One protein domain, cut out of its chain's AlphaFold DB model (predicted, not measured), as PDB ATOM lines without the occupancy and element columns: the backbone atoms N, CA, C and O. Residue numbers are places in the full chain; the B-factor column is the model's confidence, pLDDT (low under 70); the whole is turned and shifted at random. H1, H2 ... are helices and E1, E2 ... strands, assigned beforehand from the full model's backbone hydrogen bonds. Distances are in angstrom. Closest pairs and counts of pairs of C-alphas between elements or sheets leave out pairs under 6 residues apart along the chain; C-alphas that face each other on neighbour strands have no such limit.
ATOM      1  N   ASP A   8     104.093 100.237 142.918       87.50
ATOM      2  CA  ASP A   8     103.337 100.219 144.169       87.50
ATOM      3  C   ASP A   8     101.899  99.804 143.903       87.50
ATOM      4  O   ASP A   8     101.242 100.335 143.006       87.50
ATOM      5  N   LEU A   9     101.390  98.913 144.745       86.69
ATOM      6  CA  LEU A   9      99.966  98.682 144.893       86.69
ATOM      7  C   LEU A   9      99.566  99.068 146.310       86.69
ATOM      8  O   LEU A   9     100.023  98.461 147.279       86.69
ATOM      9  N   THR A  10      98.680 100.049 146.417       88.12
ATOM     10  CA  THR A  10      98.165 100.542 147.693       88.12
ATOM     11  C   THR A  10      96.686 100.217 147.796       88.12
ATOM     12  O   THR A  10      95.909 100.507 146.887       88.12
ATOM     13  N   ARG A  11      96.281  99.641 148.926       86.50
ATOM     14  CA  ARG A  11      94.877  99.484 149.298       86.50
ATOM     15  C   ARG A  11      94.434 100.725 150.061       86.50
ATOM     16  O   ARG A  11      95.068 101.100 151.044       86.50
ATOM     17  N   VAL A  12      93.340 101.346 149.630       90.19
ATOM     18  CA  VAL A  12      92.738 102.491 150.324       90.19
ATOM     19  C   VAL A  12      91.364 102.087 150.831       90.19
ATOM     20  O   VAL A  12      90.493 101.698 150.057       90.19
ATOM     21  N   SER A  13      91.166 102.163 152.143       89.44
ATOM     22  CA  SER A  13      89.840 102.007 152.739       89.44
ATOM     23  C   SER A  13      89.022 103.261 152.462       89.44
ATOM     24  O   SER A  13      89.386 104.331 152.930       89.44
ATOM     25  N   LEU A  14      87.893 103.159 151.759       90.81
ATOM     26  CA  LEU A  14      87.036 104.329 151.515       90.81
ATOM     27  C   LEU A  14      86.309 104.811 152.781       90.81
ATOM     28  O   LEU A  14      85.963 105.980 152.876       90.81
ATOM     29  N   LYS A  15      86.120 103.934 153.779       92.44
ATOM     30  CA  LYS A  15      85.477 104.287 155.057       92.44
ATOM     31  C   LYS A  15      86.383 105.131 155.954       92.44
ATOM     32  O   LYS A  15      85.906 106.008 156.660       92.44
ATOM     33  N   THR A  16      87.675 104.813 155.980       94.81
ATOM     34  CA  THR A  16      88.641 105.436 156.904       94.81
ATOM     35  C   THR A  16      89.675 106.297 156.194       94.81
ATOM     36  O   THR A  16      90.499 106.918 156.855       94.81
ATOM     37  N   LEU A  17      89.691 106.269 154.859       91.38
ATOM     38  CA  LEU A  17      90.722 106.835 153.985       91.38
ATOM     39  C   LEU A  17      92.148 106.345 154.296       91.38
ATOM     40  O   LEU A  17      93.124 106.857 153.750       91.38
ATOM     41  N   LYS A  18      92.282 105.308 155.138       93.31
ATOM     42  CA  LYS A  18      93.573 104.729 155.504       93.31
ATOM     43  C   LYS A  18      94.168 104.020 154.294       93.31
ATOM     44  O   LYS A  18      93.521 103.163 153.686       93.31
ATOM     45  N   GLN A  19      95.412 104.370 153.999       89.56
ATOM     46  CA  GLN A  19      96.209 103.763 152.947       89.56
ATOM     47  C   GLN A  19      97.124 102.690 153.532       89.56
ATOM     48  O   GLN A  19      97.732 102.873 154.587       89.56
ATOM     49  N   GLU A  20      97.231 101.574 152.830       87.25
ATOM     50  CA  GLU A  20      98.110 100.470 153.174       87.25
ATOM     51  C   GLU A  20      98.856 100.027 151.921       87.25
ATOM     52  O   GLU A  20      98.246  99.624 150.929       87.25
ATOM     53  N   VAL A  21     100.184 100.113 151.960       85.94
ATOM     54  CA  VAL A  21     101.026  99.600 150.877       85.94
ATOM     55  C   VAL A  21     100.954  98.081 150.915       85.94
ATOM     56  O   VAL A  21     101.392  97.463 151.882       85.94
ATOM     57  N   TYR A  22     100.385  97.498 149.866       83.50
ATOM     58  CA  TYR A  22     100.127  96.066 149.756       83.50
ATOM     59  C   TYR A  22     101.234  95.348 148.976       83.50
ATOM     60  O   TYR A  22     101.659  94.256 149.344       83.50
ATOM     61  N   VAL A  23     101.749  95.999 147.931       87.19
ATOM     62  CA  VAL A  23     102.959  95.611 147.196       87.19
ATOM     63  C   VAL A  23     103.796  96.867 146.986       87.19
ATOM     64  O   VAL A  23     103.255  97.907 146.627       87.19
ATOM     65  N   SER A  24     105.107  96.779 147.202       85.81
ATOM     66  CA  SER A  24     106.040  97.870 146.902       85.81
ATOM     67  C   SER A  24     107.354  97.314 146.372       85.81
ATOM     68  O   SER A  24     108.097  96.628 147.075       85.81
ATOM     69  N   TRP A  25     107.674  97.700 145.148       82.50
ATOM     70  CA  TRP A  25     108.917  97.448 144.445       82.50
ATOM     71  C   TRP A  25     109.617  98.786 144.230       82.50
ATOM     72  O   TRP A  25     109.494  99.416 143.182       82.50
ATOM     73  N   LYS A  26     110.299  99.267 145.270       72.88
ATOM     74  CA  LYS A  26     110.879 100.620 145.308       72.88
ATOM     75  C   LYS A  26     112.400 100.675 145.360       72.88
ATOM     76  O   LYS A  26     112.954 101.768 145.355       72.88
ATOM     77  N   SER A  27     113.105  99.546 145.396       54.66
ATOM     78  CA  SER A  27     114.562  99.584 145.505       54.66
ATOM     79  C   SER A  27     115.254  98.337 144.968       54.66
ATOM     80  O   SER A  27     114.694  97.244 144.935       54.66
ATOM     81  N   ARG A  28     116.537  98.520 144.636       53.53
ATOM     82  CA  ARG A  28     117.531  97.455 144.428       53.53
ATOM     83  C   ARG A  28     117.889  96.704 145.719       53.53
ATOM     84  O   ARG A  28     118.778  95.861 145.689       53.53
ATOM     85  N   LEU A  29     117.258  97.022 146.856       47.59
ATOM     86  CA  LEU A  29     117.538  96.331 148.110       47.59
ATOM     87  C   LEU A  29     116.722  95.028 148.152       47.59
ATOM     88  O   LEU A  29     115.492  95.064 148.030       47.59
ATOM     89  N   PRO A  30     117.378  93.867 148.293       45.97
ATOM     90  CA  PRO A  30     116.688  92.596 148.456       45.97
ATOM     91  C   PRO A  30     115.868  92.602 149.759       45.97
ATOM     92  O   PRO A  30     116.335  93.100 150.779       45.97
ATOM     93  N   GLY A  31     114.640  92.063 149.723       53.69
ATOM     94  CA  GLY A  31     113.948  91.643 150.954       53.69
ATOM     95  C   GLY A  31     112.522  92.131 151.238       53.69
ATOM     96  O   GLY A  31     112.049  91.863 152.336       53.69
ATOM     97  N   ARG A  32     111.798  92.815 150.333       70.19
ATOM     98  CA  ARG A  32     110.395  93.220 150.629       70.19
ATOM     99  C   ARG A  32     109.296  92.722 149.694       70.19
ATOM    100  O   ARG A  32     108.156  92.668 150.134       70.19
ATOM    101  N   LEU A  33     109.607  92.355 148.453       82.69
ATOM    102  CA  LEU A  33     108.624  91.746 147.555       82.69
ATOM    103  C   LEU A  33     109.118  90.368 147.140       82.69
ATOM    104  O   LEU A  33     110.122  90.263 146.431       82.69
ATOM    105  N   ALA A  34     108.417  89.328 147.581       87.94
ATOM    106  CA  ALA A  34     108.616  87.987 147.060       87.94
ATOM    107  C   ALA A  34     107.973  87.913 145.673       87.94
ATOM    108  O   ALA A  34     106.783  88.177 145.533       87.94
ATOM    109  N   VAL A  35     108.750  87.564 144.649       90.44
ATOM    110  CA  VAL A  35     108.204  87.246 143.326       90.44
ATOM    111  C   VAL A  35     108.446  85.778 143.069       90.44
ATOM    112  O   VAL A  35     109.579  85.300 143.145       90.44
ATOM    113  N   LYS A  36     107.362  85.061 142.810       93.69
ATOM    114  CA  LYS A  36     107.364  83.622 142.616       93.69
ATOM    115  C   LYS A  36     106.962  83.280 141.192       93.69
ATOM    116  O   LYS A  36     106.138  83.964 140.591       93.69
ATOM    117  N   SER A  37     107.525  82.202 140.678       92.69
ATOM    118  CA  SER A  37     107.080  81.535 139.464       92.69
ATOM    119  C   SER A  37     105.676  80.933 139.666       92.69
ATOM    120  O   SER A  37     105.186  80.866 140.801       92.69
ATOM    121  N   PRO A  38     105.028  80.412 138.609       91.25
ATOM    122  CA  PRO A  38     103.723  79.761 138.743       91.25
ATOM    123  C   PRO A  38     103.737  78.552 139.684       91.25
ATOM    124  O   PRO A  38     102.736  78.264 140.332       91.25
ATOM    125  N   SER A  39     104.878  77.862 139.800       90.62
ATOM    126  CA  SER A  39     105.053  76.733 140.725       90.62
ATOM    127  C   SER A  39     105.314  77.163 142.173       90.62
ATOM    128  O   SER A  39     105.522  76.313 143.036       90.62
ATOM    129  N   GLY A  40     105.319  78.470 142.458       90.31
ATOM    130  CA  GLY A  40     105.530  79.020 143.796       90.31
ATOM    131  C   GLY A  40     106.999  79.123 144.216       90.31
ATOM    132  O   GLY A  40     107.281  79.496 145.354       90.31
ATOM    133  N   ARG A  41     107.947  78.818 143.323       92.81
ATOM    134  CA  ARG A  41     109.383  78.987 143.596       92.81
ATOM    135  C   ARG A  41     109.786  80.448 143.405       92.81
ATOM    136  O   ARG A  41     109.241  81.076 142.505       92.81
ATOM    137  N   PRO A  42     110.732  80.999 144.181       91.44
ATOM    138  CA  PRO A  42     111.300  82.312 143.880       91.44
ATOM    139  C   PRO A  42     111.812  82.372 142.435       91.44
ATOM    140  O   PRO A  42     112.405  81.402 141.958       91.44
ATOM    141  N   ILE A  43     111.563  83.483 141.740       90.19
ATOM    142  CA  ILE A  43     112.163  83.711 140.418       90.19
ATOM    143  C   ILE A  43     113.666  83.977 140.549       90.19
ATOM    144  O   ILE A  43     114.130  84.438 141.595       90.19
ATOM    145  N   ALA A  44     114.419  83.700 139.487       88.62
ATOM    146  CA  ALA A  44     115.855  83.947 139.451       88.62
ATOM    147  C   ALA A  44     116.180  85.455 139.389       88.62
ATOM    148  O   ALA A  44     115.366  86.273 138.953       88.62
ATOM    149  N   ASP A  45     117.379  85.840 139.837       84.81
ATOM    150  CA  ASP A  45     117.791  87.250 139.938       84.81
ATOM    151  C   ASP A  45     117.898  87.957 138.577       84.81
ATOM    152  O   ASP A  45     117.654  89.165 138.472       84.81
ATOM    153  N   ASP A  46     118.234  87.225 137.519       86.31
ATOM    154  CA  ASP A  46     118.275  87.724 136.144       86.31
ATOM    155  C   ASP A  46     116.864  88.037 135.624       86.31
ATOM    156  O   ASP A  46     116.622  89.105 135.050       86.31
ATOM    157  N   GLU A  47     115.902  87.158 135.903       86.62
ATOM    158  CA  GLU A  47     114.491  87.391 135.621       86.62
ATOM    159  C   GLU A  47     113.955  88.571 136.437       86.62
ATOM    160  O   GLU A  47     113.270  89.447 135.901       86.62
ATOM    161  N   ARG A  48     114.337  88.660 137.711       85.69
ATOM    162  CA  ARG A  48     113.994  89.783 138.584       85.69
ATOM    163  C   ARG A  48     114.503  91.113 138.018       85.69
ATOM    164  O   ARG A  48     113.739  92.070 137.895       85.69
ATOM    165  N   SER A  49     115.764  91.140 137.589       83.75
ATOM    166  CA  SER A  49     116.405  92.297 136.951       83.75
ATOM    167  C   SER A  49     115.762  92.650 135.607       83.75
ATOM    168  O   SER A  49     115.709  93.815 135.207       83.75
ATOM    169  N   ARG A  50     115.239  91.656 134.878       85.81
ATOM    170  CA  ARG A  50     114.463  91.891 133.657       85.81
ATOM    171  C   ARG A  50     113.161  92.629 133.973       85.81
ATOM    172  O   ARG A  50     112.850  93.579 133.253       85.81
ATOM    173  N   LEU A  51     112.448  92.231 135.028       86.38
ATOM    174  CA  LEU A  51     111.174  92.835 135.437       86.38
ATOM    175  C   LEU A  51     111.310  94.294 135.882       86.38
ATOM    176  O   LEU A  51     110.413  95.084 135.592       86.38
ATOM    177  N   ASP A  52     112.451  94.689 136.461       84.25
ATOM    178  CA  ASP A  52     112.745  96.092 136.809       84.25
ATOM    179  C   ASP A  52     112.513  97.064 135.644       84.25
ATOM    180  O   ASP A  52     112.132  98.216 135.844       84.25
ATOM    181  N   ARG A  53     112.732  96.605 134.407       86.25
ATOM    182  CA  ARG A  53     112.578  97.420 133.193       86.25
ATOM    183  C   ARG A  53     111.136  97.504 132.698       86.25
ATOM    184  O   ARG A  53     110.844  98.313 131.818       86.25
ATOM    185  N   TYR A  54     110.252  96.660 133.223       90.12
ATOM    186  CA  TYR A  54     108.890  96.481 132.730       90.12
ATOM    187  C   TYR A  54     107.814  96.885 133.733       90.12
ATOM    188  O   TYR A  54     106.639  96.869 133.372       90.12
ATOM    189  N   TRP A  55     108.174  97.309 134.944       89.81
ATOM    190  CA  TRP A  55     107.189  97.837 135.887       89.81
ATOM    191  C   TRP A  55     106.620  99.192 135.454       89.81
ATOM    192  O   TRP A  55     105.407  99.403 135.555       89.81
ATOM    193  N   ALA A  56     107.439 100.076 134.873       86.69
ATOM    194  CA  ALA A  56     106.946 101.299 134.239       86.69
ATOM    195  C   ALA A  56     105.917 100.985 133.154       86.69
ATOM    196  O   ALA A  56     106.224 100.315 132.171       86.69
ATOM    197  N   GLY A  57     104.717 101.549 133.283       85.44
ATOM    198  CA  GLY A  57     103.649 101.328 132.313       85.44
ATOM    199  C   GLY A  57     102.879 100.027 132.523       85.44
ATOM    200  O   GLY A  57     102.096  99.670 131.646       85.44
ATOM    201  N   SER A  58     103.032  99.363 133.672       91.50
ATOM    202  CA  SER A  58     102.183  98.231 134.050       91.50
ATOM    203  C   SER A  58     100.704  98.616 134.130       91.50
ATOM    204  O   SER A  58     100.344  99.790 134.284       91.50
ATOM    205  N   ARG A  59      99.825  97.622 134.026       94.19
ATOM    206  CA  ARG A  59      98.382  97.772 134.236       94.19
ATOM    207  C   ARG A  59      97.905  96.900 135.383       94.19
ATOM    208  O   ARG A  59      98.560  95.939 135.766       94.19
ATOM    209  N   PHE A  60      96.765  97.283 135.932       92.88
ATOM    210  CA  PHE A  60      96.115  96.613 137.042       92.88
ATOM    211  C   PHE A  60      94.713  96.206 136.610       92.88
ATOM    212  O   PHE A  60      94.000  97.001 135.998       92.88
ATOM    213  N   VAL A  61      94.315  94.987 136.951       94.75
ATOM    214  CA  VAL A  61      92.956  94.495 136.752       94.75
ATOM    215  C   VAL A  61      92.605  93.524 137.874       94.75
ATOM    216  O   VAL A  61      93.456  92.784 138.355       94.75
ATOM    217  N   LEU A  62      91.353  93.525 138.316       92.75
ATOM    218  CA  LEU A  62      90.855  92.503 139.235       92.75
ATOM    219  C   LEU A  62      90.351  91.321 138.423       92.75
ATOM    220  O   LEU A  62      89.587  91.526 137.484       92.75
ATOM    221  N   ARG A  63      90.713  90.096 138.796       91.69
ATOM    222  CA  ARG A  63      90.082  88.892 138.252       91.69
ATOM    223  C   ARG A  63      88.680  88.699 138.853       91.69
ATOM    224  O   ARG A  63      88.254  89.429 139.750       91.69
ATOM    225  N   SER A  64      87.885  87.797 138.288       89.75
ATOM    226  CA  SER A  64      86.512  87.507 138.734       89.75
ATOM    227  C   SER A  64      86.415  86.975 140.166       89.75
ATOM    228  O   SER A  64      85.438  87.268 140.845       89.75
ATOM    229  N   ASP A  65      87.442  86.280 140.646       90.69
ATOM    230  CA  ASP A  65      87.591  85.823 142.035       90.69
ATOM    231  C   ASP A  65      88.075  86.928 142.999       90.69
ATOM    232  O   ASP A  65      88.287  86.674 144.180       90.69
ATOM    233  N   GLY A  66      88.258  88.159 142.508       89.94
ATOM    234  CA  GLY A  66      88.724  89.298 143.300       89.94
ATOM    235  C   GLY A  66      90.242  89.367 143.475       89.94
ATOM    236  O   GLY A  66      90.726  90.337 144.059       89.94
ATOM    237  N   VAL A  67      91.001  88.402 142.943       92.31
ATOM    238  CA  VAL A  67      92.467  88.435 142.997       92.31
ATOM    239  C   VAL A  67      92.980  89.577 142.114       92.31
ATOM    240  O   VAL A  67      92.646  89.632 140.923       92.31
ATOM    241  N   PRO A  68      93.793  90.503 142.651       94.06
ATOM    242  CA  PRO A  68      94.405  91.536 141.835       94.06
ATOM    243  C   PRO A  68      95.486  90.957 140.930       94.06
ATOM    244  O   PRO A  68      96.332  90.180 141.372       94.06
ATOM    245  N   VAL A  69      95.472  91.370 139.667       95.88
ATOM    246  CA  VAL A  69      96.444  90.976 138.650       95.88
ATOM    247  C   VAL A  69      97.159  92.219 138.139       95.88
ATOM    248  O   VAL A  69      96.542  93.194 137.700       95.88
ATOM    249  N   LEU A  70      98.483  92.171 138.188       95.88
ATOM    250  CA  LEU A  70      99.371  93.145 137.582       95.88
ATOM    251  C   LEU A  70      99.843  92.618 136.231       95.88
ATOM    252  O   LEU A  70     100.235  91.462 136.103       95.88
ATOM    253  N   VAL A  71      99.820  93.490 135.234       96.75
ATOM    254  CA  VAL A  71     100.254  93.212 133.868       96.75
ATOM    255  C   VAL A  71     101.489  94.058 133.617       96.75
ATOM    256  O   VAL A  71     101.377  95.284 133.570       96.75
ATOM    257  N   SER A  72     102.661  93.436 133.489       95.56
ATOM    258  CA  SER A  72     103.906  94.161 133.214       95.56
ATOM    259  C   SER A  72     103.844  94.843 131.844       95.56
ATOM    260  O   SER A  72     103.037  94.488 130.981       95.56
ATOM    261  N   LYS A  73     104.753  95.784 131.580       95.00
ATOM    262  CA  LYS A  73     104.895  96.387 130.248       95.00
ATOM    263  C   LYS A  73     105.169  95.351 129.150       95.00
ATOM    264  O   LYS A  73     104.743  95.526 128.008       95.00
ATOM    265  N   ALA A  74     105.885  94.277 129.480       95.50
ATOM    266  CA  ALA A  74     106.130  93.179 128.550       95.50
ATOM    267  C   ALA A  74     104.864  92.350 128.276       95.50
ATOM    268  O   ALA A  74     104.764  91.742 127.213       95.50
ATOM    269  N   GLY A  75     103.883  92.412 129.179       96.31
ATOM    270  CA  GLY A  75     102.673  91.605 129.161       96.31
ATOM    271  C   GLY A  75     102.744  90.406 130.101       96.31
ATOM    272  O   GLY A  75     101.883  89.548 130.017       96.31
ATOM    273  N   ASP A  76     103.725  90.299 130.993       96.00
ATOM    274  CA  ASP A  76     103.741  89.218 131.987       96.00
ATOM    275  C   ASP A  76     102.631  89.448 133.027       96.00
ATOM    276  O   ASP A  76     102.384  90.591 133.428       96.00
ATOM    277  N   LEU A  77     101.970  88.376 133.469       96.88
ATOM    278  CA  LEU A  77     100.882  88.443 134.447       96.88
ATOM    279  C   LEU A  77     101.365  88.027 135.831       96.88
ATOM    280  O   LEU A  77     101.996  86.984 135.994       96.88
ATOM    281  N   PHE A  78     101.005  88.819 136.837       96.25
ATOM    282  CA  PHE A  78     101.319  88.551 138.232       96.25
ATOM    283  C   PHE A  78     100.072  88.679 139.088       96.25
ATOM    284  O   PHE A  78      99.480  89.752 139.184       96.25
ATOM    285  N   GLU A  79      99.694  87.599 139.751       95.69
ATOM    286  CA  GLU A  79      98.721  87.634 140.831       95.69
ATOM    287  C   GLU A  79      99.353  88.252 142.073       95.69
ATOM    288  O   GLU A  79     100.463  87.897 142.476       95.69
ATOM    289  N   VAL A  80      98.609  89.131 142.728       93.25
ATOM    290  CA  VAL A  80      98.926  89.598 144.074       93.25
ATOM    291  C   VAL A  80      98.377  88.567 145.055       93.25
ATOM    292  O   VAL A  80      97.250  88.685 145.533       93.25
ATOM    293  N   ALA A  81      99.157  87.510 145.290       82.56
ATOM    294  CA  ALA A  81      98.729  86.349 146.069       82.56
ATOM    295  C   ALA A  81      98.473  86.700 147.544       82.56
ATOM    296  O   ALA A  81      97.514  86.219 148.143       82.56
ATOM    297  N   GLN A  82      99.320  87.558 148.114       84.81
ATOM    298  CA  GLN A  82      99.200  88.072 149.477       84.81
ATOM    299  C   GLN A  82     100.008  89.367 149.636       84.81
ATOM    300  O   GLN A  82     100.654  89.834 148.695       84.81
ATOM    301  N   HIS A  83      99.956  89.966 150.828       86.44
ATOM    302  CA  HIS A  83     100.755  91.148 151.158       86.44
ATOM    303  C   HIS A  83     102.246  90.878 150.907       86.44
ATOM    304  O   HIS A  83     102.782  89.871 151.365       86.44
ATOM    305  N   GLY A  84     102.901  91.753 150.141       87.19
ATOM    306  CA  GLY A  84     104.326  91.617 149.833       87.19
ATOM    307  C   GLY A  84     104.690  90.421 148.943       87.19
ATOM    308  O   GLY A  84     105.867  90.056 148.891       87.19
ATOM    309  N   GLU A  85     103.732  89.828 148.218       90.31
ATOM    310  CA  GLU A  85     103.988  88.699 147.319       90.31
ATOM    311  C   GLU A  85     103.294  88.839 145.957       90.31
ATOM    312  O   GLU A  85     102.084  89.046 145.865       90.31
ATOM    313  N   LEU A  86     104.074  88.643 144.892       93.38
ATOM    314  CA  LEU A  86     103.587  88.434 143.534       93.38
ATOM    315  C   LEU A  86     103.858  86.997 143.097       93.38
ATOM    316  O   LEU A  86     104.962  86.482 143.273       93.38
ATOM    317  N   ARG A  87     102.880  86.375 142.447       95.44
ATOM    318  CA  ARG A  87     103.033  85.076 141.793       95.44
ATOM    319  C   ARG A  87     102.782  85.228 140.303       95.44
ATOM    320  O   ARG A  87     101.727  85.709 139.907       95.44
ATOM    321  N   GLN A  88     103.737  84.816 139.478       95.69
ATOM    322  CA  GLN A  88     103.541  84.732 138.037       95.69
ATOM    323  C   GLN A  88     102.366  83.819 137.720       95.69
ATOM    324  O   GLN A  88     102.242  82.721 138.264       95.69
ATOM    325  N   TRP A  89     101.530  84.271 136.800       95.00
ATOM    326  CA  TRP A  89     100.376  83.530 136.338       95.00
ATOM    327  C   TRP A  89     100.504  83.272 134.843       95.00
ATOM    328  O   TRP A  89     100.597  84.198 134.043       95.00
ATOM    329  N   HIS A  90     100.494  81.996 134.463       94.25
ATOM    330  CA  HIS A  90     100.539  81.570 133.068       94.25
ATOM    331  C   HIS A  90      99.246  80.834 132.714       94.25
ATOM    332  O   HIS A  90      99.174  79.612 132.857       94.25
ATOM    333  N   PRO A  91      98.204  81.564 132.277       94.81
ATOM    334  CA  PRO A  91      97.032  80.941 131.683       94.81
ATOM    335  C   PRO A  91      97.428  80.045 130.504       94.81
ATOM    336  O   PRO A  91      98.382  80.339 129.775       94.81
ATOM    337  N   SER A  92      96.666  78.976 130.277       95.75
ATOM    338  CA  SER A  92      96.877  78.098 129.122       95.75
ATOM    339  C   SER A  92      96.881  78.911 127.820       95.75
ATOM    340  O   SER A  92      96.020  79.764 127.622       95.75
ATOM    341  N   GLY A  93      97.865  78.690 126.943       97.00
ATOM    342  CA  GLY A  93      97.989  79.391 125.655       97.00
ATOM    343  C   GLY A  93      98.480  80.846 125.719       97.00
ATOM    344  O   GLY A  93      98.671  81.460 124.667       97.00
ATOM    345  N   TYR A  94      98.733  81.401 126.913       97.31
ATOM    346  CA  TYR A  94      99.027  82.828 127.089       97.31
ATOM    347  C   TYR A  94     100.263  83.310 126.329       97.31
ATOM    348  O   TYR A  94     100.201  84.332 125.653       97.31
ATOM    349  N   GLU A  95     101.370  82.570 126.366       96.44
ATOM    350  CA  GLU A  95     102.602  82.982 125.680       96.44
ATOM    351  C   GLU A  95     102.431  83.071 124.156       96.44
ATOM    352  O   GLU A  95     102.948  83.990 123.514       96.44
ATOM    353  N   SER A  96     101.680  82.135 123.568       97.69
ATOM    354  CA  SER A  96     101.368  82.135 122.134       97.69
ATOM    355  C   SER A  96     100.455  83.309 121.776       97.69
ATOM    356  O   SER A  96     100.732  84.056 120.833       97.69
ATOM    357  N   ALA A  97      99.412  83.532 122.581       97.88
ATOM    358  CA  ALA A  97      98.510  84.667 122.440       97.88
ATOM    359  C   ALA A  97      99.251  86.010 122.538       97.88
ATOM    360  O   ALA A  97      99.079  86.876 121.679       97.88
ATOM    361  N   LEU A  98     100.129  86.153 123.531       98.00
ATOM    362  CA  LEU A  98     100.966  87.328 123.744       98.00
ATOM    363  C   LEU A  98     101.868  87.587 122.537       98.00
ATOM    364  O   LEU A  98     101.864  88.694 122.002       98.00
ATOM    365  N   ARG A  99     102.590  86.563 122.062       97.56
ATOM    366  CA  ARG A  99     103.478  86.669 120.896       97.56
ATOM    367  C   ARG A  99     102.720  87.076 119.635       97.56
ATOM    368  O   ARG A  99     103.218  87.906 118.875       97.56
ATOM    369  N   LYS A 100     101.528  86.508 119.422       96.94
ATOM    370  CA  LYS A 100     100.661  86.846 118.291       96.94
ATOM    371  C   LYS A 100     100.199  88.299 118.375       96.94
ATOM    372  O   LYS A 100     100.390  89.038 117.417       96.94
ATOM    373  N   ALA A 101      99.661  88.728 119.515       96.81
ATOM    374  CA  ALA A 101      99.173  90.092 119.707       96.81
ATOM    375  C   ALA A 101     100.289  91.148 119.636       96.81
ATOM    376  O   ALA A 101     100.079  92.250 119.136       96.81
ATOM    377  N   SER A 102     101.491  90.831 120.120       95.75
ATOM    378  CA  SER A 102     102.612  91.772 120.137       95.75
ATOM    379  C   SER A 102     103.450  91.772 118.854       95.75
ATOM    380  O   SER A 102     104.324  92.633 118.696       95.75
ATOM    381  N   GLY A 103     103.230  90.810 117.950       92.62
ATOM    382  CA  GLY A 103     104.096  90.579 116.791       92.62
ATOM    383  C   GLY A 103     105.530  90.224 117.199       92.62
ATOM    384  O   GLY A 103     106.483  90.719 116.601       92.62
ATOM    385  N   GLY A 104     105.690  89.451 118.280       91.06
ATOM    386  CA  GLY A 104     106.994  89.058 118.834       91.06
ATOM    387  C   GLY A 104     107.734  90.151 119.617       91.06
ATOM    388  O   GLY A 104     108.889  89.956 119.986       91.06
ATOM    389  N   LYS A 105     107.096  91.297 119.878       92.81
ATOM    390  CA  LYS A 105     107.650  92.398 120.690       92.81
ATOM    391  C   LYS A 105     107.042  92.396 122.100       92.81
ATOM    392  O   LYS A 105     106.330  91.470 122.477       92.81
ATOM    393  N   ILE A 106     107.311  93.434 122.891       93.88
ATOM    394  CA  ILE A 106     106.575  93.676 124.142       93.88
ATOM    395  C   ILE A 106     105.123  94.074 123.845       93.88
ATOM    396  O   ILE A 106     104.863  94.732 122.833       93.88
ATOM    397  N   LEU A 107     104.193  93.708 124.729       95.56
ATOM    398  CA  LEU A 107     102.782  94.081 124.589       95.56
ATOM    399  C   LEU A 107     102.563  95.599 124.678       95.56
ATOM    400  O   LEU A 107     101.800  96.154 123.885       95.56
ATOM    401  N   ASP A 108     103.250  96.252 125.625       94.75
ATOM    402  CA  ASP A 108     103.058  97.659 126.000       94.75
ATOM    403  C   ASP A 108     101.564  97.951 126.273       94.75
ATOM    404  O   ASP A 108     100.911  98.635 125.477       94.75
ATOM    405  N   PRO A 109     100.978  97.352 127.334       95.62
ATOM    406  CA  PRO A 109      99.548  97.407 127.593       95.62
ATOM    407  C   PRO A 109      99.098  98.843 127.859       95.62
ATOM    408  O   PRO A 109      99.560  99.515 128.784       95.62
ATOM    409  N   THR A 110      98.148  99.319 127.062       93.75
ATOM    410  CA  THR A 110      97.507 100.619 127.256       93.75
ATOM    411  C   THR A 110      96.310 100.509 128.185       93.75
ATOM    412  O   THR A 110      96.067 101.445 128.949       93.75
ATOM    413  N   PHE A 111      95.633  99.359 128.194       94.50
ATOM    414  CA  PHE A 111      94.457  99.098 129.016       94.50
ATOM    415  C   PHE A 111      94.369  97.618 129.414       94.50
ATOM    416  O   PHE A 111      94.838  96.739 128.691       94.50
ATOM    417  N   ALA A 112      93.760  97.344 130.565       95.88
ATOM    418  CA  ALA A 112      93.433  95.996 131.017       95.88
ATOM    419  C   ALA A 112      92.062  96.028 131.698       95.88
ATOM    420  O   ALA A 112      91.791  96.920 132.498       95.88
ATOM    421  N   THR A 113      91.190  95.080 131.368       94.94
ATOM    422  CA  THR A 113      89.839  94.997 131.939       94.94
ATOM    423  C   THR A 113      89.361  93.554 132.007       94.94
ATOM    424  O   THR A 113      90.031  92.645 131.519       94.94
ATOM    425  N   ARG A 114      88.195  93.345 132.616       93.38
ATOM    426  CA  ARG A 114      87.471  92.079 132.560       93.38
ATOM    427  C   ARG A 114      86.455  92.077 131.427       93.38
ATOM    428  O   ARG A 114      85.870  93.112 131.108       93.38
ATOM    429  N   ASP A 115      86.202  90.897 130.878       90.06
ATOM    430  CA  ASP A 115      84.980  90.631 130.127       90.06
ATOM    431  C   ASP A 115      83.811  90.266 131.067       90.06
ATOM    432  O   ASP A 115      83.963  90.181 132.290       90.06
ATOM    433  N   ARG A 116      82.618  90.055 130.499       85.88
ATOM    434  CA  ARG A 116      81.407  89.716 131.269       85.88
ATOM    435  C   ARG A 116      81.436  88.312 131.881       85.88
ATOM    436  O   ARG A 116      80.770  88.085 132.884       85.88
ATOM    437  N   SER A 117      82.197  87.388 131.297       88.12
ATOM    438  CA  SER A 117      82.387  86.023 131.809       88.12
ATOM    439  C   SER A 117      83.431  85.946 132.930       88.12
ATOM    440  O   SER A 117      83.601  84.907 133.569       88.12
ATOM    441  N   GLY A 118      84.120  87.058 133.201       88.25
ATOM    442  CA  GLY A 118      85.173  87.138 134.201       88.25
ATOM    443  C   GLY A 118      86.568  86.800 133.677       88.25
ATOM    444  O   GLY A 118      87.489  86.702 134.491       88.25
ATOM    445  N   GLY A 119      86.729  86.634 132.361       93.06
ATOM    446  CA  GLY A 119      88.025  86.597 131.690       93.06
ATOM    447  C   GLY A 119      88.676  87.982 131.644       93.06
ATOM    448  O   GLY A 119      88.038  88.992 131.945       93.06
ATOM    449  N   LEU A 120      89.961  88.041 131.294       96.00
ATOM    450  CA  LEU A 120      90.697  89.296 131.134       96.00
ATOM    451  C   LEU A 120      90.856  89.675 129.664       96.00
ATOM    452  O   LEU A 120      91.073  88.830 128.798       96.00
ATOM    453  N   ILE A 121      90.840  90.976 129.409       96.62
ATOM    454  CA  ILE A 121      91.202  91.588 128.137       96.62
ATOM    455  C   ILE A 121      92.389  92.506 128.388       96.62
ATOM    456  O   ILE A 121      92.307  93.432 129.199       96.62
ATOM    457  N   LEU A 122      93.479  92.268 127.665       97.56
ATOM    458  CA  LEU A 122      94.679  93.091 127.680       97.56
ATOM    459  C   LEU A 122      94.810  93.776 126.327       97.56
ATOM    460  O   LEU A 122      95.003  93.126 125.300       97.56
ATOM    461  N   LEU A 123      94.713  95.097 126.331       96.88
ATOM    462  CA  LEU A 123      94.882  95.915 125.144       96.88
ATOM    463  C   LEU A 123      96.321  96.417 125.102       96.88
ATOM    464  O   LEU A 123      96.718  97.238 125.928       96.88
ATOM    465  N   GLY A 124      97.099  95.918 124.149       95.25
ATOM    466  CA  GLY A 124      98.421  96.431 123.816       95.25
ATOM    467  C   GLY A 124      98.364  97.473 122.706       95.25
ATOM    468  O   GLY A 124      97.344  97.689 122.054       95.25
ATOM    469  N   ARG A 125      99.508  98.096 122.419       91.75
ATOM    470  CA  ARG A 125      99.612  99.045 121.293       91.75
ATOM    471  C   ARG A 125      99.512  98.384 119.922       91.75
ATOM    472  O   ARG A 125      99.211  99.058 118.942       91.75
ATOM    473  N   ARG A 126      99.849  97.096 119.846       92.62
ATOM    474  CA  ARG A 126      99.980  96.328 118.596       92.62
ATOM    475  C   ARG A 126      98.952  95.218 118.451       92.62
ATOM    476  O   ARG A 126      98.901  94.605 117.395       92.62
ATOM    477  N   GLY A 127      98.156  94.968 119.479       95.50
ATOM    478  CA  GLY A 127      97.199  93.883 119.472       95.50
ATOM    479  C   GLY A 127      96.471  93.761 120.793       95.50
ATOM    480  O   GLY A 127      96.660  94.558 121.714       95.50
ATOM    481  N   LEU A 128      95.654  92.725 120.875       96.75
ATOM    482  CA  LEU A 128      94.823  92.416 122.021       96.75
ATOM    483  C   LEU A 128      95.026  90.960 122.430       96.75
ATOM    484  O   LEU A 128      95.112  90.075 121.577       96.75
ATOM    485  N   VAL A 129      95.087  90.717 123.736       97.38
ATOM    486  CA  VAL A 129      95.103  89.376 124.325       97.38
ATOM    487  C   VAL A 129      93.821  89.175 125.121       97.38
ATOM    488  O   VAL A 129      93.484  89.986 125.982       97.38
ATOM    489  N   ARG A 130      93.117  88.080 124.845       95.75
ATOM    490  CA  ARG A 130      92.012  87.573 125.657       95.75
ATOM    491  C   ARG A 130      92.532  86.445 126.528       95.75
ATOM    492  O   ARG A 130      93.197  85.539 126.033       95.75
ATOM    493  N   VAL A 131      92.182  86.476 127.801       95.56
ATOM    494  CA  VAL A 131      92.436  85.404 128.761       95.56
ATOM    495  C   VAL A 131      91.083  84.961 129.307       95.56
ATOM    496  O   VAL A 131      90.636  85.496 130.324       95.56
ATOM    497  N   PRO A 132      90.383  84.045 128.616       92.75
ATOM    498  CA  PRO A 132      89.120  83.515 129.104       92.75
ATOM    499  C   PRO A 132      89.307  82.828 130.458       92.75
ATOM    500  O   PRO A 132      90.399  82.364 130.788       92.75
ATOM    501  N   ARG A 133      88.229  82.728 131.234       89.75
ATOM    502  CA  ARG A 133      88.254  82.026 132.522       89.75
ATOM    503  C   ARG A 133      88.524  80.526 132.358       89.75
ATOM    504  O   ARG A 133      89.366  79.981 133.063       89.75
ATOM    505  N   ASP A 134      87.823  79.903 131.412       88.00
ATOM    506  CA  ASP A 134      87.729  78.441 131.282       88.00
ATOM    507  C   ASP A 134      88.280  77.917 129.941       88.00
ATOM    508  O   ASP A 134      88.096  76.754 129.590       88.00
ATOM    509  N   ALA A 135      88.953  78.771 129.167       89.94
ATOM    510  CA  ALA A 135      89.519  78.419 127.868       89.94
ATOM    511  C   ALA A 135      90.936  78.978 127.702       89.94
ATOM    512  O   ALA A 135      91.384  79.840 128.457       89.94
ATOM    513  N   GLY A 136      91.650  78.475 126.693       94.19
ATOM    514  CA  GLY A 136      92.978  78.971 126.351       94.19
ATOM    515  C   GLY A 136      92.949  80.446 125.949       94.19
ATOM    516  O   GLY A 136      92.027  80.908 125.275       94.19
ATOM    517  N   ALA A 137      93.981  81.182 126.354       96.81
ATOM    518  CA  ALA A 137      94.182  82.556 125.941       96.81
ATOM    519  C   ALA A 137      94.367  82.650 124.420       96.81
ATOM    520  O   ALA A 137      94.974  81.784 123.785       96.81
ATOM    521  N   SER A 138      93.870  83.737 123.837       96.00
ATOM    522  CA  SER A 138      93.955  84.012 122.405       96.00
ATOM    523  C   SER A 138      94.441  85.433 122.150       96.00
ATOM    524  O   SER A 138      94.232  86.342 122.951       96.00
ATOM    525  N   GLY A 139      95.159  85.615 121.045       96.38
ATOM    526  CA  GLY A 139      95.760  86.892 120.674       96.38
ATOM    527  C   GLY A 139      95.367  87.313 119.267       96.38
ATOM    528  O   GLY A 139      95.238  86.472 118.370       96.38
ATOM    529  N   VAL A 140      95.219  88.617 119.068       96.38
ATOM    530  CA  VAL A 140      94.959  89.240 117.767       96.38
ATOM    531  C   VAL A 140      95.937  90.389 117.582       96.38
ATOM    532  O   VAL A 140      96.055  91.254 118.447       96.38
ATOM    533  N   ALA A 141      96.666  90.374 116.467       95.56
ATOM    534  CA  ALA A 141      97.506  91.489 116.058       95.56
ATOM    535  C   ALA A 141      96.643  92.534 115.354       95.56
ATOM    536  O   ALA A 141      95.779  92.196 114.546       95.56
ATOM    537  N   PHE A 142      96.904  93.803 115.630       92.75
ATOM    538  CA  PHE A 142      96.291  94.889 114.890       92.75
ATOM    539  C   PHE A 142      96.956  95.042 113.517       92.75
ATOM    540  O   PHE A 142      98.172  94.848 113.405       92.75
ATOM    541  N   PRO A 143      96.190  95.407 112.473       89.44
ATOM    542  CA  PRO A 143      96.740  95.663 111.151       89.44
ATOM    543  C   PRO A 143      97.862  96.703 111.188       89.44
ATOM    544  O   PRO A 143      97.781  97.702 111.903       89.44
ATOM    545  N   GLU A 144      98.889  96.535 110.354       86.81
ATOM    546  CA  GLU A 144     100.004  97.492 110.291       86.81
ATOM    547  C   GLU A 144      99.556  98.919 109.951       86.81
ATOM    548  O   GLU A 144     100.171  99.890 110.396       86.81
ATOM    549  N   SER A 145      98.441  99.058 109.225       84.25
ATOM    550  CA  SER A 145      97.827 100.347 108.895       84.25
ATOM    551  C   SER A 145      97.479 101.181 110.132       84.25
ATOM    552  O   SER A 145      97.400 102.406 110.037       84.25
ATOM    553  N   THR A 146      97.336 100.561 111.310       82.25
ATOM    554  CA  THR A 146      97.050 101.267 112.563       82.25
ATOM    555  C   THR A 146      98.296 101.614 113.375       82.25
ATOM    556  O   THR A 146      98.188 102.343 114.358       82.25
ATOM    557  N   ALA A 147      99.491 101.173 112.969       80.12
ATOM    558  CA  ALA A 147     100.718 101.314 113.759       80.12
ATOM    559  C   ALA A 147     101.186 102.768 113.958       80.12
ATOM    560  O   ALA A 147     101.851 103.070 114.950       80.12
ATOM    561  N   LYS A 148     100.858 103.667 113.020       79.12
ATOM    562  CA  LYS A 148     101.201 105.103 113.088       79.12
ATOM    563  C   LYS A 148     100.170 105.935 113.850       79.12
ATOM    564  O   LYS A 148     100.352 107.137 114.022       79.12
ATOM    565  N   LEU A 149      99.067 105.317 114.249       80.75
ATOM    566  CA  LEU A 149      97.931 106.012 114.828       80.75
ATOM    567  C   LEU A 149      98.070 106.005 116.358       80.75
ATOM    568  O   LEU A 149      98.713 105.103 116.906       80.75
ATOM    569  N   PRO A 150      97.512 107.002 117.071       83.56
ATOM    570  CA  PRO A 150      97.520 106.970 118.526       83.56
ATOM    571  C   PRO A 150      96.862 105.671 119.012       83.56
ATOM    572  O   PRO A 150      95.858 105.246 118.426       83.56
ATOM    573  N   PRO A 151      97.422 105.011 120.037       86.31
ATOM    574  CA  PRO A 151      96.928 103.710 120.445       86.31
ATOM    575  C   PRO A 151      95.524 103.832 121.039       86.31
ATOM    576  O   PRO A 151      95.163 104.858 121.622       86.31
ATOM    577  N   TRP A 152      94.747 102.758 120.934       89.25
ATOM    578  CA  TRP A 152      93.537 102.623 121.735       89.25
ATOM    579  C   TRP A 152      93.905 102.580 123.220       89.25
ATOM    580  O   TRP A 152      94.947 102.043 123.604       89.25
ATOM    581  N   THR A 153      93.055 103.166 124.053       88.81
ATOM    582  CA  THR A 153      93.280 103.332 125.497       88.81
ATOM    583  C   THR A 153      92.135 102.780 126.339       88.81
ATOM    584  O   THR A 153      92.219 102.813 127.562       88.81
ATOM    585  N   GLY A 154      91.087 102.252 125.702       90.19
ATOM    586  CA  GLY A 154      89.975 101.583 126.361       90.19
ATOM    587  C   GLY A 154      89.476 100.399 125.541       90.19
ATOM    588  O   GLY A 154      89.597 100.386 124.315       90.19
ATOM    589  N   ALA A 155      88.911  99.412 126.228       92.38
ATOM    590  CA  ALA A 155      88.277  98.249 125.622       92.38
ATOM    591  C   ALA A 155      87.024  97.854 126.416       92.38
ATOM    592  O   ALA A 155      87.031  97.925 127.647       92.38
ATOM    593  N   ALA A 156      85.975  97.409 125.727       91.69
ATOM    594  CA  ALA A 156      84.759  96.883 126.339       91.69
ATOM    595  C   ALA A 156      84.288  95.618 125.609       91.69
ATOM    596  O   ALA A 156      84.100  95.633 124.396       91.69
ATOM    597  N   ALA A 157      84.083  94.532 126.355       92.25
ATOM    598  CA  ALA A 157      83.527  93.294 125.816       92.25
ATOM    599  C   ALA A 157      82.018  93.426 125.562       92.25
ATOM    600  O   ALA A 157      81.271  93.888 126.435       92.25
ATOM    601  N   LEU A 158      81.573  92.977 124.391       91.31
ATOM    602  CA  LEU A 158      80.171  92.920 123.990       91.31
ATOM    603  C   LEU A 158      79.610  91.493 124.124       91.31
ATOM    604  O   LEU A 158      80.346  90.526 124.313       91.31
ATOM    605  N   ASN A 159      78.282  91.365 124.053       87.62
ATOM    606  CA  ASN A 159      77.577  90.089 124.249       87.62
ATOM    607  C   ASN A 159      77.837  89.057 123.145       87.62
ATOM    608  O   ASN A 159      77.704  87.865 123.387       87.62
ATOM    609  N   ASP A 160      78.190  89.512 121.949       88.62
ATOM    610  CA  ASP A 160      78.502  88.677 120.788       88.62
ATOM    611  C   ASP A 160      79.970  88.204 120.773       88.62
ATOM    612  O   ASP A 160      80.420  87.599 119.803       88.62
ATOM    613  N   GLY A 161      80.738  88.496 121.832       88.31
ATOM    614  CA  GLY A 161      82.168  88.187 121.935       88.31
ATOM    615  C   GLY A 161      83.088  89.206 121.253       88.31
ATOM    616  O   GLY A 161      84.317  89.089 121.348       88.31
ATOM    617  N   SER A 162      82.521  90.219 120.595       93.44
ATOM    618  CA  SER A 162      83.289  91.326 120.037       93.44
ATOM    619  C   SER A 162      83.832  92.236 121.144       93.44
ATOM    620  O   SER A 162      83.315  92.286 122.264       93.44
ATOM    621  N   ILE A 163      84.879  92.995 120.834       94.44
ATOM    622  CA  ILE A 163      85.478  93.984 121.727       94.44
ATOM    623  C   ILE A 163      85.410  95.354 121.063       94.44
ATOM    624  O   ILE A 163      85.987  95.580 120.000       94.44
ATOM    625  N   LEU A 164      84.725  96.291 121.714       93.31
ATOM    626  CA  LEU A 164      84.742  97.697 121.342       93.31
ATOM    627  C   LEU A 164      86.028  98.341 121.861       93.31
ATOM    628  O   LEU A 164      86.240  98.443 123.068       93.31
ATOM    629  N   LEU A 165      86.870  98.798 120.945       91.81
ATOM    630  CA  LEU A 165      88.092  99.541 121.215       91.81
ATOM    631  C   LEU A 165      87.808 101.039 121.159       91.81
ATOM    632  O   LEU A 165      87.209 101.537 120.205       91.81
ATOM    633  N   LEU A 166      88.273 101.755 122.179       86.94
ATOM    634  CA  LEU A 166      88.056 103.185 122.372       86.94
ATOM    635  C   LEU A 166      89.388 103.924 122.540       86.94
ATOM    636  O   LEU A 166      90.413 103.348 122.909       86.94
ATOM    637  N   GLY A 167      89.361 105.231 122.289       77.75
ATOM    638  CA  GLY A 167      90.532 106.106 122.342       77.75
ATOM    639  C   GLY A 167      91.111 106.405 120.960       77.75
ATOM    640  O   GLY A 167      90.406 106.349 119.950       77.75
ATOM    641  N   GLY A 168      92.396 106.763 120.921       61.19
ATOM    642  CA  GLY A 168      93.097 107.077 119.676       61.19
ATOM    643  C   GLY A 168      93.005 108.535 119.202       61.19
ATOM    644  O   GLY A 168      93.183 108.792 118.010       61.19
ATOM    645  N   THR A 169      92.734 109.479 120.111       57.31
ATOM    646  CA  THR A 169      92.702 110.930 119.846       57.31
ATOM    647  C   THR A 169      93.860 111.639 120.546       57.31
ATOM    648  O   THR A 169      94.177 111.340 121.696       57.31
ATOM    649  N   THR A 170      94.483 112.608 119.877       43.91
ATOM    650  CA  THR A 170      95.304 113.637 120.538       43.91
ATOM    651  C   THR A 170      94.410 114.827 120.899       43.91
ATOM    652  O   THR A 170      93.316 114.953 120.354       43.91
ATOM    653  N   ALA A 171      94.878 115.744 121.754       40.44
ATOM    654  CA  ALA A 171      94.198 117.025 122.012       40.44
ATOM    655  C   ALA A 171      93.932 117.853 120.728       40.44
ATOM    656  O   ALA A 171      93.157 118.799 120.750       40.44
ATOM    657  N   THR A 172      94.564 117.470 119.614       43.41
ATOM    658  CA  THR A 172      94.485 118.085 118.283       43.41
ATOM    659  C   THR A 172      93.870 117.168 117.210       43.41
ATOM    660  O   THR A 172      93.775 117.555 116.052       43.41
ATOM    661  N   GLY A 173      93.482 115.933 117.555       51.25
ATOM    662  CA  GLY A 173      93.006 114.913 116.614       51.25
ATOM    663  C   GLY A 173      91.497 114.722 116.733       51.25
ATOM    664  O   GLY A 173      91.033 114.017 117.624       51.25
ATOM    665  N   HIS A 174      90.743 115.346 115.829       53.84
ATOM    666  CA  HIS A 174      89.316 115.651 115.987       53.84
ATOM    667  C   HIS A 174      88.308 114.496 115.880       53.84
ATOM    668  O   HIS A 174      87.113 114.754 115.980       53.84
ATOM    669  N   THR A 175      88.716 113.234 115.713       60.66
ATOM    670  CA  THR A 175      87.734 112.136 115.642       60.66
ATOM    671  C   THR A 175      88.194 110.896 116.403       60.66
ATOM    672  O   THR A 175      89.202 110.294 116.005       60.66
ATOM    673  N   PRO A 176      87.470 110.466 117.454       64.81
ATOM    674  CA  PRO A 176      87.666 109.146 118.031       64.81
ATOM    675  C   PRO A 176      87.529 108.060 116.964       64.81
ATOM    676  O   PRO A 176      86.807 108.206 115.979       64.81
ATOM    677  N   ARG A 177      88.264 106.967 117.165       79.56
ATOM    678  CA  ARG A 177      88.350 105.828 116.244       79.56
ATOM    679  C   ARG A 177      87.781 104.574 116.903       79.56
ATOM    680  O   ARG A 177      88.539 103.639 117.177       79.56
ATOM    681  N   PRO A 178      86.477 104.578 117.229       85.31
ATOM    682  CA  PRO A 178      85.850 103.381 117.751       85.31
ATOM    683  C   PRO A 178      86.062 102.257 116.737       85.31
ATOM    684  O   PRO A 178      85.848 102.426 115.536       85.31
ATOM    685  N   THR A 179      86.532 101.117 117.214       90.69
ATOM    686  CA  THR A 179      86.771  99.959 116.357       90.69
ATOM    687  C   THR A 179      86.234  98.741 117.061       90.69
ATOM    688  O   THR A 179      86.532  98.523 118.228       90.69
ATOM    689  N   LEU A 180      85.449  97.945 116.355       93.31
ATOM    690  CA  LEU A 180      85.028  96.645 116.824       93.31
ATOM    691  C   LEU A 180      86.058  95.614 116.378       93.31
ATOM    692  O   LEU A 180      86.324  95.495 115.186       93.31
ATOM    693  N   GLU A 181      86.630  94.870 117.308       94.44
ATOM    694  CA  GLU A 181      87.364  93.653 116.988       94.44
ATOM    695  C   GLU A 181      86.458  92.451 117.267       94.44
ATOM    696  O   GLU A 181      85.921  92.289 118.361       94.44
ATOM    697  N   LYS A 182      86.196  91.665 116.228       93.56
ATOM    698  CA  LYS A 182      85.266  90.535 116.248       93.56
ATOM    699  C   LYS A 182      85.951  89.266 116.772       93.56
ATOM    700  O   LYS A 182      87.176  89.194 116.748       93.56
ATOM    701  N   PRO A 183      85.202  88.227 117.185       88.50
ATOM    702  CA  PRO A 183      85.788  86.964 117.650       88.50
ATOM    703  C   PRO A 183      86.736  86.271 116.655       88.50
ATOM    704  O   PRO A 183      87.632  85.540 117.068       88.50
ATOM    705  N   ASP A 184      86.550  86.502 115.353       88.12
ATOM    706  CA  ASP A 184      87.409  85.991 114.277       88.12
ATOM    707  C   ASP A 184      88.723  86.788 114.109       88.12
ATOM    708  O   ASP A 184      89.574  86.425 113.298       88.12
ATOM    709  N   GLY A 185      88.911  87.860 114.886       86.81
ATOM    710  CA  GLY A 185      90.048  88.776 114.811       86.81
ATOM    711  C   GLY A 185      89.889  89.898 113.784       86.81
ATOM    712  O   GLY A 185      90.785  90.736 113.657       86.81
ATOM    713  N   THR A 186      88.770  89.952 113.058       91.81
ATOM    714  CA  THR A 186      88.494  91.022 112.099       91.81
ATOM    715  C   THR A 186      88.254  92.338 112.833       91.81
ATOM    716  O   THR A 186      87.480  92.401 113.788       91.81
ATOM    717  N   MET A 187      88.866  93.423 112.351       91.38
ATOM    718  CA  MET A 187      88.654  94.767 112.890       91.38
ATOM    719  C   MET A 187      87.767  95.600 111.967       91.38
ATOM    720  O   MET A 187      88.081  95.790 110.794       91.38
ATOM    721  N   VAL A 188      86.683  96.144 112.513       90.94
ATOM    722  CA  VAL A 188      85.721  96.997 111.810       90.94
ATOM    723  C   VAL A 188      85.722  98.370 112.465       90.94
ATOM    724  O   VAL A 188      85.316  98.521 113.616       90.94
ATOM    725  N   ARG A 189      86.194  99.390 111.743       87.38
ATOM    726  CA  ARG A 189      86.079 100.776 112.206       87.38
ATOM    727  C   ARG A 189      84.601 101.156 112.249       87.38
ATOM    728  O   ARG A 189      83.887 100.955 111.272       87.38
ATOM    729  N   LEU A 190      84.178 101.717 113.371       83.75
ATOM    730  CA  LEU A 190      82.848 102.279 113.538       83.75
ATOM    731  C   LEU A 190      82.895 103.778 113.221       83.75
ATOM    732  O   LEU A 190      83.939 104.430 113.347       83.75
ATOM    733  N   ASP A 191      81.756 104.308 112.806       77.06
ATOM    734  CA  ASP A 191      81.543 105.736 112.623       77.06
ATOM    735  C   ASP A 191      80.491 106.199 113.633       77.06
ATOM    736  O   ASP A 191      79.478 105.530 113.832       77.06
ATOM    737  N   TRP A 192      80.757 107.325 114.292       69.00
ATOM    738  CA  TRP A 192      79.785 107.971 115.174       69.00
ATOM    739  C   TRP A 192      78.745 108.778 114.383       69.00
ATOM    740  O   TRP A 192      77.766 109.242 114.964       69.00
ATOM    741  N   GLY A 193      78.946 108.934 113.072       66.75
ATOM    742  CA  GLY A 193      78.149 109.804 112.222       66.75
ATOM    743  C   GLY A 193      78.567 111.268 112.360       66.75
ATOM    744  O   GLY A 193      79.597 111.601 112.953       66.75
ATOM    745  N   ALA A 194      77.763 112.164 111.788       63.59
ATOM    746  CA  ALA A 194      78.014 113.595 111.885       63.59
ATOM    747  C   ALA A 194      77.932 114.069 113.353       63.59
ATOM    748  O   ALA A 194      77.010 113.658 114.067       63.59
TER     749      ALA A 194
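This is residues 8 to 194 of the 225 residues of an uncharacterized protein of Actinomadura sp. J1-007 (UniProt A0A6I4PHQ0). Three small sheets stand one behind another in a row, a stack of sheets that are face to face in turn but only in part, nearest each other along E4, E8 and E12. The short helix H2 covers E10 and E11 of the middle sheet, while the hairpin E1 E2 and the helix H1 belong to the end of the row where the first sheet is. The 187 printed residues run E1 E2 E3 H1 E4 E5 E6 E7 H2 E8 to E15, mostly strand, with under half of the residues in named elements. The sheets are E3 E7 E6 E5 E4, mixed, and E8 E9 E10 E11, E12 E13 E14 E15 and E1 E2, each antiparallel. The whole is compact, with a radius of gyration of the C-alphas of 17.5 A and spans of 56, 40 and 31 A.

Start at E1, residues 8 to 12, a hairpin with E2, residues 19 to 25; N 9 and O 23 are 2.8 A apart. E3, residues 34 to 36, is parallel to E7, residues 85 to 88, with N 36 and O 86 at 2.8 A. H1, residues 45 to 51, is not on a sheet. E4, residues 59 to 62, E5, residues 68 to 71, E6, residues 77 to 82, and E7 form a meander, each strand the antiparallel neighbour of the one before; look at N 59 and O 71, 2.8 A. H2, residues 94 to 102, is on the next sheet at a height of 6.6 A, over E10, residues 127 to 131, and E11, residues 138 to 141. E8, residues 109 to 114, E9, residues 120 to 124, E10 and E11 are a second meander, with N 122 and O 129 at 2.8 A. The closest C-alphas of E4 and E8 are Val 61 and Thr 113, 5.8 A. E12 to E15, residues 152 to 157, 163 to 167, 179 to 181 and 187 to 189, are the third meander, with N 164 and O 156 at 2.8 A. The closest C-alphas of E8 and E12 are Thr 110 and Thr 153, 5.3 A. In H1 and H2 every O i to N i+4 pair is within hydrogen-bond range.

Find C-alpha 8 at (103.337, 100.219, 144.169), where E1 begins. E2 is 16.5 A long, E6 15.1 A, E12 14.3 A and H2 11.9 A. E15 ends at C-alpha 189, (86.079, 100.776, 112.206).

The C-alphas farthest apart are Gly 31 and Ala 194, 57.4 A. The printed part has no cut, and E13 to E14 is the long link. Confidence is under 70 at residues 27 to 31, 168 to 176 and 192 to 194.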